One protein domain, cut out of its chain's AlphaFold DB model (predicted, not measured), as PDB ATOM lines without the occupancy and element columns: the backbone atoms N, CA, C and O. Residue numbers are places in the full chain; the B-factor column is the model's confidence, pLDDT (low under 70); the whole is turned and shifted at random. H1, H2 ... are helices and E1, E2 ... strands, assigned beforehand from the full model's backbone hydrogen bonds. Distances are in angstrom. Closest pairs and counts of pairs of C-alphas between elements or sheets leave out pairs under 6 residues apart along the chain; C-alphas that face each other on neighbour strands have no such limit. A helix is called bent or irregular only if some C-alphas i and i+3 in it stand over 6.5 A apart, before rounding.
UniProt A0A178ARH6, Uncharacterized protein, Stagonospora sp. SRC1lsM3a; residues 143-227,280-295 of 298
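What this domain is: This is residues 143 to 227 and 280 to 295 of the 298 residues of an uncharacterized protein of Stagonospora sp. SRC1lsM3a (UniProt A0A178ARH6). A small sheet of three short strands stands at one end of a loose body of helices: H1 and the bent H3 run away from it, H2 folds back beside H1, and H4 packs on the far end of H1. Residues 286 to 295, of which 286 to 293 belong to H5, stick out. The printed part has 101 residues, in the order E1 H1 H2 E2 H3 H4 E3 H5, mostly helix; the mixed sheet runs E1 E2 E3. It is loose, with a radius of gyration of the C-alphas of 15.8 A, and spans 53 by 34 by 19 A.

How they stand to each other: E2, residues 186 to 190, is antiparallel to E1, residues 143 to 146, with N 145 and O 187 2.8 A apart, and parallel to E3, residues 280 to 282, with N 281 and O 186 2.8 A apart. H3, residues 191 to 209, was assigned as one helix by its hydrogen bonds but is bent: C-alphas 199 and 202 are 6.9 A apart. Its arm H3a, residues 191 to 199, and H1, residues 147 to 159, are on the same face of the sheet, two layers, helices on one face. H1 and H2, residues 166 to 177, form a helical hairpin and touch, closest at the C-alphas of Lys 154 and Val 170, 5.9 A, at a shallow tilt of 24 degrees, opposite ways. H4, residues 214 to 220, touches residues 156 to 159 of H1 alone, closest at the C-alphas of Leu 156 and Arg 217, 6.6 A. The arm H3b, residues 202 to 209, is close to H1 but not clearly touching: the closest C-alphas, of Ile 157 and Met 208, are 6.4 A apart. H5, residues 283 to 293, only grazes the sheet with residues 283 to 285. Each O i to N i+4 pair is within hydrogen-bond range in H1, H2, H3a, H3b, H4 and H5.

Where its parts are: E1 begins at C-alpha 143 (-42.784, -40.724, -1.278), and H5 ends at C-alpha 293 (-46.062, -14.420, 0.310). From first to last C-alpha H1 measures 18.6 A, H2 16.3 A, H5 15.8 A, E2 13.6 A and H3a 12.7 A.

The domain as a whole: The two C-alphas farthest apart, of Ser 226 and Gly 295, are 55.7 A apart. Residues 228 to 279 are not printed, and C-alphas 227 and 280 are 30.3 A apart across this cut. Of the links that are printed whole, none is long. The model's pLDDT is under 70 at residues 225 to 227, 286 to 287 and 292 to 295.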
ATOM      1  N   LEU A 143     -42.653 -39.630  -2.235       87.19
ATOM      2  CA  LEU A 143     -42.784 -40.724  -1.278       87.19
ATOM      3  C   LEU A 143     -43.607 -40.267  -0.077       87.19
ATOM      4  O   LEU A 143     -43.487 -39.125   0.368       87.19
ATOM      5  N   ILE A 144     -44.421 -41.177   0.456       86.50
ATOM      6  CA  ILE A 144     -45.010 -41.043   1.789       86.50
ATOM      7  C   ILE A 144     -44.171 -41.896   2.735       86.50
ATOM      8  O   ILE A 144     -43.981 -43.081   2.477       86.50
ATOM      9  N   ILE A 145     -43.657 -41.291   3.800       87.88
ATOM     10  CA  ILE A 145     -42.783 -41.949   4.775       87.88
ATOM     11  C   ILE A 145     -43.385 -41.902   6.181       87.88
ATOM     12  O   ILE A 145     -44.032 -40.919   6.559       87.88
ATOM     13  N   GLY A 146     -43.133 -42.950   6.970       88.12
ATOM     14  CA  GLY A 146     -43.458 -43.010   8.392       88.12
ATOM     15  C   GLY A 146     -42.495 -42.178   9.239       88.12
ATOM     16  O   GLY A 146     -41.363 -42.582   9.504       88.12
ATOM     17  N   LEU A 147     -42.936 -41.016   9.727       88.94
ATOM     18  CA  LEU A 147     -42.128 -40.186  10.629       88.94
ATOM     19  C   LEU A 147     -41.933 -40.849  11.993       88.94
ATOM     20  O   LEU A 147     -40.891 -40.675  12.626       88.94
ATOM     21  N   PHE A 148     -42.924 -41.614  12.451       86.06
ATOM     22  CA  PHE A 148     -42.802 -42.399  13.676       86.06
ATOM     23  C   PHE A 148     -41.692 -43.462  13.537       86.06
ATOM     24  O   PHE A 148     -40.897 -43.612  14.464       86.06
ATOM     25  N   ALA A 149     -41.549 -44.113  12.372       88.62
ATOM     26  CA  ALA A 149     -40.526 -45.135  12.132       88.62
ATOM     27  C   ALA A 149     -39.118 -44.535  12.218       88.62
ATOM     28  O   ALA A 149     -38.246 -45.072  12.899       88.62
ATOM     29  N   LEU A 150     -38.913 -43.352  11.636       92.12
ATOM     30  CA  LEU A 150     -37.658 -42.603  11.753       92.12
ATOM     31  C   LEU A 150     -37.346 -42.193  13.201       92.12
ATOM     32  O   LEU A 150     -36.200 -42.290  13.646       92.12
ATOM     33  N   ARG A 151     -38.356 -41.762  13.968       92.94
ATOM     34  CA  ARG A 151     -38.189 -41.444  15.399       92.94
ATOM     35  C   ARG A 151     -37.848 -42.688  16.214       92.94
ATOM     36  O   ARG A 151     -37.000 -42.612  17.104       92.94
ATOM     37  N   LEU A 152     -38.472 -43.823  15.905       90.44
ATOM     38  CA  LEU A 152     -38.171 -45.101  16.537       90.44
ATOM     39  C   LEU A 152     -36.750 -45.556  16.195       90.44
ATOM     40  O   LEU A 152     -36.006 -45.921  17.101       90.44
ATOM     41  N   ALA A 153     -36.331 -45.450  14.930       92.44
ATOM     42  CA  ALA A 153     -34.967 -45.747  14.500       92.44
ATOM     43  C   ALA A 153     -33.946 -44.894  15.262       92.44
ATOM     44  O   ALA A 153     -32.972 -45.425  15.793       92.44
ATOM     45  N   LYS A 154     -34.206 -43.588  15.409       95.94
ATOM     46  CA  LYS A 154     -33.353 -42.688  16.199       95.94
ATOM     47  C   LYS A 154     -33.215 -43.174  17.644       95.94
ATOM     48  O   LYS A 154     -32.094 -43.338  18.121       95.94
ATOM     49  N   ARG A 155     -34.335 -43.460  18.321       93.94
ATOM     50  CA  ARG A 155     -34.333 -43.977  19.702       93.94
ATOM     51  C   ARG A 155     -33.589 -45.312  19.810       93.94
ATOM     52  O   ARG A 155     -32.834 -45.513  20.759       93.94
ATOM     53  N   LEU A 156     -33.770 -46.211  18.840       92.06
ATOM     54  CA  LEU A 156     -33.068 -47.497  18.775       92.06
ATOM     55  C   LEU A 156     -31.565 -47.305  18.696       92.06
ATOM     56  O   LEU A 156     -30.847 -47.862  19.522       92.06
ATOM     57  N   ILE A 157     -31.098 -46.482  17.762       96.06
ATOM     58  CA  ILE A 157     -29.677 -46.184  17.581       96.06
ATOM     59  C   ILE A 157     -29.083 -45.544  18.844       96.06
ATOM     60  O   ILE A 157     -27.986 -45.913  19.270       96.06
ATOM     61  N   GLU A 158     -29.821 -44.654  19.506       95.50
ATOM     62  CA  GLU A 158     -29.416 -44.064  20.787       95.50
ATOM     63  C   GLU A 158     -29.309 -45.113  21.910       95.50
ATOM     64  O   GLU A 158     -28.430 -45.007  22.762       95.50
ATOM     65  N   GLY A 159     -30.132 -46.163  21.895       93.06
ATOM     66  CA  GLY A 159     -30.063 -47.261  22.866       93.06
ATOM     67  C   GLY A 159     -29.017 -48.344  22.562       93.06
ATOM     68  O   GLY A 159     -28.749 -49.189  23.426       93.06
ATOM     69  N   LEU A 160     -28.453 -48.371  21.353       94.25
ATOM     70  CA  LEU A 160     -27.436 -49.342  20.948       94.25
ATOM     71  C   LEU A 160     -26.050 -48.997  21.504       94.25
ATOM     72  O   LEU A 160     -25.769 -47.860  21.876       94.25
ATOM     73  N   GLU A 161     -25.181 -50.011  21.540       93.69
ATOM     74  CA  GLU A 161     -23.753 -49.801  21.792       93.69
ATOM     75  C   GLU A 161     -23.160 -48.875  20.713       93.69
ATOM     76  O   GLU A 161     -23.594 -48.940  19.554       93.69
ATOM     77  N   PRO A 162     -22.174 -48.026  21.052       95.75
ATOM     78  CA  PRO A 162     -21.508 -47.174  20.074       95.75
ATOM     79  C   PRO A 162     -20.920 -47.973  18.902       95.75
ATOM     80  O   PRO A 162     -20.238 -48.977  19.095       95.75
ATOM     81  N   TYR A 163     -21.160 -47.497  17.679       96.19
ATOM     82  CA  TYR A 163     -20.570 -48.017  16.444       96.19
ATOM     83  C   TYR A 163     -20.097 -46.853  15.563       96.19
ATOM     84  O   TYR A 163     -20.560 -45.726  15.731       96.19
ATOM     85  N   SER A 164     -19.198 -47.116  14.609       94.25
ATOM     86  CA  SER A 164     -18.395 -46.101  13.898       94.25
ATOM     87  C   SER A 164     -19.171 -44.989  13.170       94.25
ATOM     88  O   SER A 164     -18.583 -43.968  12.840       94.25
ATOM     89  N   HIS A 165     -20.475 -45.164  12.927       97.06
ATOM     90  CA  HIS A 165     -21.338 -44.184  12.248       97.06
ATOM     91  C   HIS A 165     -22.540 -43.738  13.085       97.06
ATOM     92  O   HIS A 165     -23.405 -43.033  12.576       97.06
ATOM     93  N   ARG A 166     -22.608 -44.125  14.363       96.88
ATOM     94  CA  ARG A 166     -23.770 -43.861  15.221       96.88
ATOM     95  C   ARG A 166     -24.116 -42.374  15.282       96.88
ATOM     96  O   ARG A 166     -25.267 -42.016  15.064       96.88
ATOM     97  N   ASP A 167     -23.131 -41.516  15.524       97.88
ATOM     98  CA  ASP A 167     -23.378 -40.079  15.690       97.88
ATOM     99  C   ASP A 167     -23.780 -39.397  14.375       97.88
ATOM    100  O   ASP A 167     -24.619 -38.495  14.375       97.88
ATOM    101  N   ALA A 168     -23.240 -39.868  13.245       97.94
ATOM    102  CA  ALA A 168     -23.635 -39.411  11.915       97.94
ATOM    103  C   ALA A 168     -25.074 -39.838  11.586       97.94
ATOM    104  O   ALA A 168     -25.876 -39.008  11.159       97.94
ATOM    105  N   ASP A 169     -25.425 -41.099  11.862       97.38
ATOM    106  CA  ASP A 169     -26.774 -41.636  11.665       97.38
ATOM    107  C   ASP A 169     -27.804 -40.870  12.523       97.38
ATOM    108  O   ASP A 169     -28.858 -40.464  12.031       97.38
ATOM    109  N   VAL A 170     -27.487 -40.615  13.800       97.69
ATOM    110  CA  VAL A 170     -28.349 -39.849  14.718       97.69
ATOM    111  C   VAL A 170     -28.489 -38.393  14.278       97.69
ATOM    112  O   VAL A 170     -29.597 -37.855  14.330       97.69
ATOM    113  N   SER A 171     -27.399 -37.754  13.846       98.06
ATOM    114  CA  SER A 171     -27.428 -36.366  13.370       98.06
ATOM    115  C   SER A 171     -28.275 -36.238  12.109       98.06
ATOM    116  O   SER A 171     -29.159 -35.387  12.068       98.06
ATOM    117  N   TRP A 172     -28.103 -37.145  11.143       97.94
ATOM    118  CA  TRP A 172     -28.927 -37.167   9.937       97.94
ATOM    119  C   TRP A 172     -30.411 -37.349  10.270       97.94
ATOM    120  O   TRP A 172     -31.245 -36.574   9.809       97.94
ATOM    121  N   LEU A 173     -30.755 -38.310  11.140       97.25
ATOM    122  CA  LEU A 173     -32.143 -38.519  11.569       97.25
ATOM    123  C   LEU A 173     -32.718 -37.284  12.267       97.25
ATOM    124  O   LEU A 173     -33.865 -36.919  12.015       97.25
ATOM    125  N   ARG A 174     -31.944 -36.628  13.137       97.50
ATOM    126  CA  ARG A 174     -32.359 -35.392  13.813       97.50
ATOM    127  C   ARG A 174     -32.636 -34.282  12.802       97.50
ATOM    128  O   ARG A 174     -33.691 -33.658  12.880       97.50
ATOM    129  N   ASP A 175     -31.717 -34.049  11.876       97.31
ATOM    130  CA  ASP A 175     -31.794 -32.937  10.931       97.31
ATOM    131  C   ASP A 175     -32.908 -33.183   9.900       97.31
ATOM    132  O   ASP A 175     -33.702 -32.285   9.609       97.31
ATOM    133  N   PHE A 176     -33.073 -34.432   9.451       95.88
ATOM    134  CA  PHE A 176     -34.180 -34.845   8.594       95.88
ATOM    135  C   PHE A 176     -35.541 -34.684   9.288       95.88
ATOM    136  O   PHE A 176     -36.507 -34.248   8.655       95.88
ATOM    137  N   LEU A 177     -35.635 -35.020  10.580       95.75
ATOM    138  CA  LEU A 177     -36.865 -34.914  11.370       95.75
ATOM    139  C   LEU A 177     -37.176 -33.486  11.832       95.75
ATOM    140  O   LEU A 177     -38.336 -33.212  12.127       95.75
ATOM    141  N   MET A 178     -36.189 -32.586  11.878       95.50
ATOM    142  CA  MET A 178     -36.316 -31.222  12.408       95.50
ATOM    143  C   MET A 178     -37.525 -30.457  11.852       95.50
ATOM    144  O   MET A 178     -38.233 -29.832  12.644       95.50
ATOM    145  N   PRO A 179     -37.843 -30.519  10.542       94.25
ATOM    146  CA  PRO A 179     -38.996 -29.798  10.032       94.25
ATOM    147  C   PRO A 179     -40.316 -30.387  10.525       94.25
ATOM    148  O   PRO A 179     -41.278 -29.647  10.591       94.25
ATOM    149  N   TYR A 180     -40.390 -31.669  10.897       92.75
ATOM    150  CA  TYR A 180     -41.638 -32.370  11.193       92.75
ATOM    151  C   TYR A 180     -41.949 -32.434  12.701       92.75
ATOM    152  O   TYR A 180     -41.370 -33.262  13.419       92.75
ATOM    153  N   PRO A 181     -42.934 -31.659  13.200       89.62
ATOM    154  CA  PRO A 181     -43.358 -31.731  14.594       89.62
ATOM    155  C   PRO A 181     -43.816 -33.135  15.000       89.62
ATOM    156  O   PRO A 181     -44.324 -33.898  14.174       89.62
ATOM    157  N   ALA A 182     -43.715 -33.444  16.296       85.44
ATOM    158  CA  ALA A 182     -44.084 -34.748  16.853       85.44
ATOM    159  C   ALA A 182     -45.533 -35.176  16.539       85.44
ATOM    160  O   ALA A 182     -45.789 -36.366  16.409       85.44
ATOM    161  N   GLY A 183     -46.456 -34.225  16.346       86.12
ATOM    162  CA  GLY A 183     -47.865 -34.504  16.033       86.12
ATOM    163  C   GLY A 183     -48.153 -35.006  14.610       86.12
ATOM    164  O   GLY A 183     -49.311 -35.277  14.298       86.12
ATOM    165  N   TYR A 184     -47.146 -35.104  13.736       84.38
ATOM    166  CA  TYR A 184     -47.293 -35.706  12.408       84.38
ATOM    167  C   TYR A 184     -46.750 -37.132  12.397       84.38
ATOM    168  O   TYR A 184     -45.598 -37.360  12.774       84.38
ATOM    169  N   ALA A 185     -47.569 -38.067  11.917       82.88
ATOM    170  CA  ALA A 185     -47.211 -39.479  11.795       82.88
ATOM    171  C   ALA A 185     -46.586 -39.799  10.431       82.88
ATOM    172  O   ALA A 185     -45.674 -40.618  10.345       82.88
ATOM    173  N   LEU A 186     -47.037 -39.116   9.375       87.12
ATOM    174  CA  LEU A 186     -46.595 -39.334   8.000       87.12
ATOM    175  C   LEU A 186     -46.049 -38.042   7.394       87.12
ATOM    176  O   LEU A 186     -46.501 -36.947   7.736       87.12
ATOM    177  N   ALA A 187     -45.120 -38.169   6.453       89.50
ATOM    178  CA  ALA A 187     -44.653 -37.059   5.635       89.50
ATOM    179  C   ALA A 187     -44.675 -37.417   4.155       89.50
ATOM    180  O   ALA A 187     -44.260 -38.506   3.771       89.50
ATOM    181  N   LYS A 188     -45.100 -36.462   3.333       91.12
ATOM    182  CA  LYS A 188     -44.887 -36.476   1.893       91.12
ATOM    183  C   LYS A 188     -43.590 -35.733   1.573       91.12
ATOM    184  O   LYS A 188     -43.408 -34.599   2.019       91.12
ATOM    185  N   ILE A 189     -42.700 -36.379   0.823       91.12
ATOM    186  CA  ILE A 189     -41.420 -35.822   0.362       91.12
ATOM    187  C   ILE A 189     -41.264 -36.022  -1.147       91.12
ATOM    188  O   ILE A 189     -41.632 -37.076  -1.662       91.12
ATOM    189  N   SER A 190     -40.696 -35.053  -1.852       91.31
ATOM    190  CA  SER A 190     -40.326 -35.149  -3.265       91.31
ATOM    191  C   SER A 190     -38.944 -34.522  -3.526       91.31
ATOM    192  O   SER A 190     -38.227 -34.128  -2.595       91.31
ATOM    193  N   GLY A 191     -38.515 -34.538  -4.795       92.50
ATOM    194  CA  GLY A 191     -37.264 -33.932  -5.264       92.50
ATOM    195  C   GLY A 191     -36.015 -34.368  -4.487       92.50
ATOM    196  O   GLY A 191     -35.886 -35.520  -4.077       92.50
ATOM    197  N   HIS A 192     -35.111 -33.418  -4.224       93.19
ATOM    198  CA  HIS A 192     -33.837 -33.674  -3.534       93.19
ATOM    199  C   HIS A 192     -34.008 -34.379  -2.179       93.19
ATOM    200  O   HIS A 192     -33.215 -35.240  -1.811       93.19
ATOM    201  N   ARG A 193     -35.054 -34.038  -1.416       92.69
ATOM    202  CA  ARG A 193     -35.277 -34.622  -0.086       92.69
ATOM    203  C   ARG A 193     -35.660 -36.099  -0.163       92.69
ATOM    204  O   ARG A 193     -35.284 -36.877   0.712       92.69
ATOM    205  N   LYS A 194     -36.403 -36.480  -1.206       92.88
ATOM    206  CA  LYS A 194     -36.698 -37.879  -1.534       92.88
ATOM    207  C   LYS A 194     -35.412 -38.637  -1.851       92.88
ATOM    208  O   LYS A 194     -35.203 -39.717  -1.305       92.88
ATOM    209  N   ASP A 195     -34.559 -38.062  -2.691       92.50
ATOM    210  CA  ASP A 195     -33.315 -38.702  -3.127       92.50
ATOM    211  C   ASP A 195     -32.348 -38.901  -1.951       92.50
ATOM    212  O   ASP A 195     -31.802 -39.989  -1.767       92.50
ATOM    213  N   GLU A 196     -32.222 -37.892  -1.085       94.62
ATOM    214  CA  GLU A 196     -31.428 -37.968   0.141       94.62
ATOM    215  C   GLU A 196     -31.954 -39.043   1.107       94.62
ATOM    216  O   GLU A 196     -31.180 -39.844   1.632       94.62
ATOM    217  N   TYR A 197     -33.277 -39.109   1.308       94.44
ATOM    218  CA  TYR A 197     -33.903 -40.149   2.129       94.44
ATOM    219  C   TYR A 197     -33.579 -41.554   1.610       94.44
ATOM    220  O   TYR A 197     -33.173 -42.418   2.386       94.44
ATOM    221  N   VAL A 198     -33.725 -41.781   0.300       91.94
ATOM    222  CA  VAL A 198     -33.454 -43.083  -0.329       91.94
ATOM    223  C   VAL A 198     -31.981 -43.469  -0.197       91.94
ATOM    224  O   VAL A 198     -31.690 -44.629   0.091       91.94
ATOM    225  N   ALA A 199     -31.067 -42.510  -0.363       93.00
ATOM    226  CA  ALA A 199     -29.631 -42.747  -0.253       93.00
ATOM    227  C   ALA A 199     -29.200 -43.108   1.178       93.00
ATOM    228  O   ALA A 199     -28.392 -44.013   1.370       93.00
ATOM    229  N   MET A 200     -29.747 -42.427   2.188       94.94
ATOM    230  CA  MET A 200     -29.244 -42.518   3.562       94.94
ATOM    231  C   MET A 200     -29.972 -43.552   4.421       94.94
ATOM    232  O   MET A 200     -29.346 -44.264   5.209       94.94
ATOM    233  N   TYR A 201     -31.298 -43.657   4.298       92.62
ATOM    234  CA  TYR A 201     -32.098 -44.417   5.260       92.62
ATOM    235  C   TYR A 201     -31.786 -45.920   5.241       92.62
ATOM    236  O   TYR A 201     -31.640 -46.535   6.299       92.62
ATOM    237  N   GLN A 202     -31.617 -46.513   4.055       90.19
ATOM    238  CA  GLN A 202     -31.299 -47.943   3.918       90.19
ATOM    239  C   GLN A 202     -29.962 -48.304   4.573       90.19
ATOM    240  O   GLN A 202     -29.836 -49.324   5.257       90.19
ATOM    241  N   ASP A 203     -28.979 -47.427   4.415       94.50
ATOM    242  CA  ASP A 203     -27.646 -47.567   4.980       94.50
ATOM    243  C   ASP A 203     -27.660 -47.492   6.510       94.50
ATOM    244  O   ASP A 203     -27.054 -48.335   7.184       94.50
ATOM    245  N   ILE A 204     -28.413 -46.537   7.062       94.50
ATOM    246  CA  ILE A 204     -28.632 -46.395   8.506       94.50
ATOM    247  C   ILE A 204     -29.280 -47.663   9.068       94.50
ATOM    248  O   ILE A 204     -28.767 -48.260  10.018       94.50
ATOM    249  N   VAL A 205     -30.374 -48.129   8.456       90.56
ATOM    250  CA  VAL A 205     -31.090 -49.332   8.905       90.56
ATOM    251  C   VAL A 205     -30.189 -50.567   8.823       90.56
ATOM    252  O   VAL A 205     -30.166 -51.379   9.751       90.56
ATOM    253  N   SER A 206     -29.398 -50.703   7.758       92.44
ATOM    254  CA  SER A 206     -28.438 -51.799   7.588       92.44
ATOM    255  C   SER A 206     -27.387 -51.820   8.700       92.44
ATOM    256  O   SER A 206     -27.145 -52.871   9.303       92.44
ATOM    257  N   ARG A 207     -26.786 -50.668   9.028       95.31
ATOM    258  CA  ARG A 207     -25.808 -50.554  10.124       95.31
ATOM    259  C   ARG A 207     -26.439 -50.827  11.483       95.31
ATOM    260  O   ARG A 207     -25.873 -51.596  12.260       95.31
ATOM    261  N   MET A 208     -27.614 -50.260  11.747       93.06
ATOM    262  CA  MET A 208     -28.367 -50.457  12.986       93.06
ATOM    263  C   MET A 208     -28.692 -51.942  13.219       93.06
ATOM    264  O   MET A 208     -28.435 -52.473  14.301       93.06
ATOM    265  N   ARG A 209     -29.202 -52.647  12.200       92.19
ATOM    266  CA  ARG A 209     -29.599 -54.065  12.301       92.19
ATOM    267  C   ARG A 209     -28.431 -55.019  12.539       92.19
ATOM    268  O   ARG A 209     -28.633 -56.088  13.107       92.19
ATOM    269  N   LYS A 210     -27.223 -54.651  12.108       94.19
ATOM    270  CA  LYS A 210     -26.005 -55.453  12.304       94.19
ATOM    271  C   LYS A 210     -25.491 -55.423  13.746       94.19
ATOM    272  O   LYS A 210     -24.607 -56.209  14.079       94.19
ATOM    273  N   GLN A 211     -26.018 -54.546  14.603       95.31
ATOM    274  CA  GLN A 211     -25.526 -54.417  15.971       95.31
ATOM    275  C   GLN A 211     -25.964 -55.609  16.851       95.31
ATOM    276  O   GLN A 211     -27.145 -55.962  16.854       95.31
ATOM    277  N   PRO A 212     -25.071 -56.200  17.673       89.50
ATOM    278  CA  PRO A 212     -25.357 -57.428  18.432       89.50
ATOM    279  C   PRO A 212     -26.563 -57.357  19.381       89.50
ATOM    280  O   PRO A 212     -27.218 -58.364  19.638       89.50
ATOM    281  N   ARG A 213     -26.867 -56.169  19.920       89.88
ATOM    282  CA  ARG A 213     -27.982 -55.942  20.860       89.88
ATOM    283  C   ARG A 213     -29.254 -55.416  20.192       89.88
ATOM    284  O   ARG A 213     -30.226 -55.155  20.901       89.88
ATOM    285  N   TYR A 214     -29.277 -55.294  18.863       89.81
ATOM    286  CA  TYR A 214     -30.434 -54.780  18.128       89.81
ATOM    287  C   TYR A 214     -31.737 -55.525  18.438       89.81
ATOM    288  O   TYR A 214     -32.680 -54.856  18.857       89.81
ATOM    289  N   PRO A 215     -31.812 -56.870  18.359       85.62
ATOM    290  CA  PRO A 215     -33.069 -57.570  18.621       85.62
ATOM    291  C   PRO A 215     -33.608 -57.303  20.030       85.62
ATOM    292  O   PRO A 215     -34.794 -57.054  20.213       85.62
ATOM    293  N   MET A 216     -32.722 -57.285  21.029       84.88
ATOM    294  CA  MET A 216     -33.104 -57.031  22.418       84.88
ATOM    295  C   MET A 216     -33.595 -55.592  22.621       84.88
ATOM    296  O   MET A 216     -34.604 -55.384  23.288       84.88
ATOM    297  N   ARG A 217     -32.917 -54.598  22.029       87.81
ATOM    298  CA  ARG A 217     -33.348 -53.192  22.101       87.81
ATOM    299  C   ARG A 217     -34.664 -52.950  21.375       87.81
ATOM    300  O   ARG A 217     -35.522 -52.266  21.920       87.81
ATOM    301  N   PHE A 218     -34.836 -53.547  20.201       85.38
ATOM    302  CA  PHE A 218     -36.079 -53.482  19.440       85.38
ATOM    303  C   PHE A 218     -37.259 -54.029  20.250       85.38
ATOM    304  O   PHE A 218     -38.266 -53.345  20.404       85.38
ATOM    305  N   MET A 219     -37.095 -55.199  20.878       82.25
ATOM    306  CA  MET A 219     -38.130 -55.784  21.736       82.25
ATOM    307  C   MET A 219     -38.416 -54.957  22.997       82.25
ATOM    308  O   MET A 219     -39.567 -54.856  23.404       82.25
ATOM    309  N   GLN A 220     -37.408 -54.323  23.608       84.06
ATOM    310  CA  GLN A 220     -37.607 -53.449  24.777       84.06
ATOM    311  C   GLN A 220     -38.458 -52.209  24.465       84.06
ATOM    312  O   GLN A 220     -39.145 -51.693  25.352       84.06
ATOM    313  N   MET A 221     -38.414 -51.731  23.219       80.69
ATOM    314  CA  MET A 221     -39.215 -50.595  22.757       80.69
ATOM    315  C   MET A 221     -40.619 -50.976  22.313       80.69
ATOM    316  O   MET A 221     -41.394 -50.067  22.034       80.69
ATOM    317  N   ASN A 222     -40.957 -52.268  22.276       78.94
ATOM    318  CA  ASN A 222     -42.318 -52.684  21.986       78.94
ATOM    319  C   ASN A 222     -43.252 -52.100  23.069       78.94
ATOM    320  O   ASN A 222     -43.049 -52.375  24.263       78.94
ATOM    321  N   PRO A 223     -44.219 -51.253  22.682       71.19
ATOM    322  CA  PRO A 223     -45.153 -50.640  23.614       71.19
ATOM    323  C   PRO A 223     -46.219 -51.626  24.092       71.19
ATOM    324  O   PRO A 223     -46.928 -51.305  25.041       71.19
ATOM    325  N   ASP A 224     -46.316 -52.819  23.492       71.44
ATOM    326  CA  ASP A 224     -47.262 -53.847  23.904       71.44
ATOM    327  C   ASP A 224     -47.028 -54.242  25.380       71.44
ATOM    328  O   ASP A 224     -46.011 -54.863  25.729       71.44
ATOM    329  N   PRO A 225     -47.973 -53.905  26.278       63.88
ATOM    330  CA  PRO A 225     -47.851 -54.203  27.692       63.88
ATOM    331  C   PRO A 225     -47.970 -55.702  27.970       63.88
ATOM    332  O   PRO A 225     -47.511 -56.147  29.021       63.88
ATOM    333  N   SER A 226     -48.553 -56.498  27.064       66.88
ATOM    334  CA  SER A 226     -48.698 -57.945  27.244       66.88
ATOM    335  C   SER A 226     -47.339 -58.644  27.318       66.88
ATOM    336  O   SER A 226     -47.114 -59.450  28.220       66.88
ATOM    337  N   LEU A 227     -46.380 -58.217  26.490       60.50
ATOM    338  CA  LEU A 227     -44.998 -58.704  26.505       60.50
ATOM    339  C   LEU A 227     -44.224 -58.278  27.759       60.50
ATOM    340  O   LEU A 227     -43.231 -58.902  28.123       60.50
ATOM    341  N   ILE A 280     -50.978 -36.334   7.818       80.81
ATOM    342  CA  ILE A 280     -49.914 -36.272   6.808       80.81
ATOM    343  C   ILE A 280     -49.343 -34.849   6.761       80.81
ATOM    344  O   ILE A 280     -50.079 -33.876   6.593       80.81
ATOM    345  N   ALA A 281     -48.025 -34.721   6.905       82.88
ATOM    346  CA  ALA A 281     -47.305 -33.477   6.668       82.88
ATOM    347  C   ALA A 281     -46.949 -33.340   5.177       82.88
ATOM    348  O   ALA A 281     -46.220 -34.175   4.646       82.88
ATOM    349  N   ASP A 282     -47.400 -32.268   4.521       82.56
ATOM    350  CA  ASP A 282     -46.933 -31.863   3.185       82.56
ATOM    351  C   ASP A 282     -46.079 -30.591   3.323       82.56
ATOM    352  O   ASP A 282     -46.598 -29.486   3.510       82.56
ATOM    353  N   PHE A 283     -44.753 -30.767   3.344       70.25
ATOM    354  CA  PHE A 283     -43.804 -29.675   3.594       70.25
ATOM    355  C   PHE A 283     -43.528 -28.808   2.368       70.25
ATOM    356  O   PHE A 283     -43.221 -27.626   2.518       70.25
ATOM    357  N   GLU A 284     -43.657 -29.366   1.169       71.25
ATOM    358  CA  GLU A 284     -43.401 -28.645  -0.082       71.25
ATOM    359  C   GLU A 284     -44.485 -27.617  -0.345       71.25
ATOM    360  O   GLU A 284     -44.177 -26.445  -0.555       71.25
ATOM    361  N   LYS A 285     -45.748 -28.006  -0.139       72.81
ATOM    362  CA  LYS A 285     -46.873 -27.072  -0.209       72.81
ATOM    363  C   LYS A 285     -46.710 -25.889   0.752       72.81
ATOM    364  O   LYS A 285     -47.143 -24.783   0.449       72.81
ATOM    365  N   ARG A 286     -46.080 -26.092   1.919       67.81
ATOM    366  CA  ARG A 286     -45.799 -25.000   2.867       67.81
ATOM    367  C   ARG A 286     -44.723 -24.035   2.369       67.81
ATOM    368  O   ARG A 286     -44.890 -22.840   2.590       67.81
ATOM    369  N   ARG A 287     -43.654 -24.524   1.729       69.44
ATOM    370  CA  ARG A 287     -42.598 -23.660   1.169       69.44
ATOM    371  C   ARG A 287     -43.112 -22.823   0.005       69.44
ATOM    372  O   ARG A 287     -42.933 -21.615   0.032       69.44
ATOM    373  N   GLU A 288     -43.843 -23.430  -0.929       72.25
ATOM    374  CA  GLU A 288     -44.415 -22.716  -2.082       72.25
ATOM    375  C   GLU A 288     -45.328 -21.552  -1.655       72.25
ATOM    376  O   GLU A 288     -45.255 -20.454  -2.201       72.25
ATOM    377  N   ILE A 289     -46.152 -21.761  -0.621       71.69
ATOM    378  CA  ILE A 289     -47.016 -20.708  -0.062       71.69
ATOM    379  C   ILE A 289     -46.190 -19.603   0.615       71.69
ATOM    380  O   ILE A 289     -46.579 -18.434   0.581       71.69
ATOM    381  N   GLN A 290     -45.074 -19.956   1.254       70.25
ATOM    382  CA  GLN A 290     -44.218 -18.995   1.940       70.25
ATOM    383  C   GLN A 290     -43.451 -18.125   0.937       70.25
ATOM    384  O   GLN A 290     -43.461 -16.908   1.087       70.25
ATOM    385  N   ASP A 291     -42.899 -18.717  -0.121       72.06
ATOM    386  CA  ASP A 291     -42.163 -17.994  -1.164       72.06
ATOM    387  C   ASP A 291     -43.079 -17.045  -1.958       72.06
ATOM    388  O   ASP A 291     -42.699 -15.910  -2.243       72.06
ATOM    389  N   HIS A 292     -44.334 -17.432  -2.222       69.50
ATOM    390  CA  HIS A 292     -45.309 -16.522  -2.837       69.50
ATOM    391  C   HIS A 292     -45.721 -15.353  -1.938       69.50
ATOM    392  O   HIS A 292     -46.082 -14.294  -2.446       69.50
ATOM    393  N   ARG A 293     -45.657 -15.492  -0.611       68.44
ATOM    394  CA  ARG A 293     -46.062 -14.420   0.310       68.44
ATOM    395  C   ARG A 293     -45.045 -13.276   0.391       68.44
ATOM    396  O   ARG A 293     -45.435 -12.171   0.745       68.44
ATOM    397  N   PHE A 294     -43.781 -13.526   0.052       65.19
ATOM    398  CA  PHE A 294     -42.707 -12.524   0.092       65.19
ATOM    399  C   PHE A 294     -42.342 -11.953  -1.291       65.19
ATOM    400  O   PHE A 294     -41.449 -11.120  -1.389       65.19
ATOM    401  N   GLY A 295     -43.027 -12.377  -2.360       59.19
ATOM    402  CA  GLY A 295     -42.713 -11.986  -3.740       59.19
ATOM    403  C   GLY A 295     -43.407 -10.726  -4.277       59.19
ATOM    404  O   GLY A 295     -43.265 -10.454  -5.465       59.19
TER     405      GLY A 295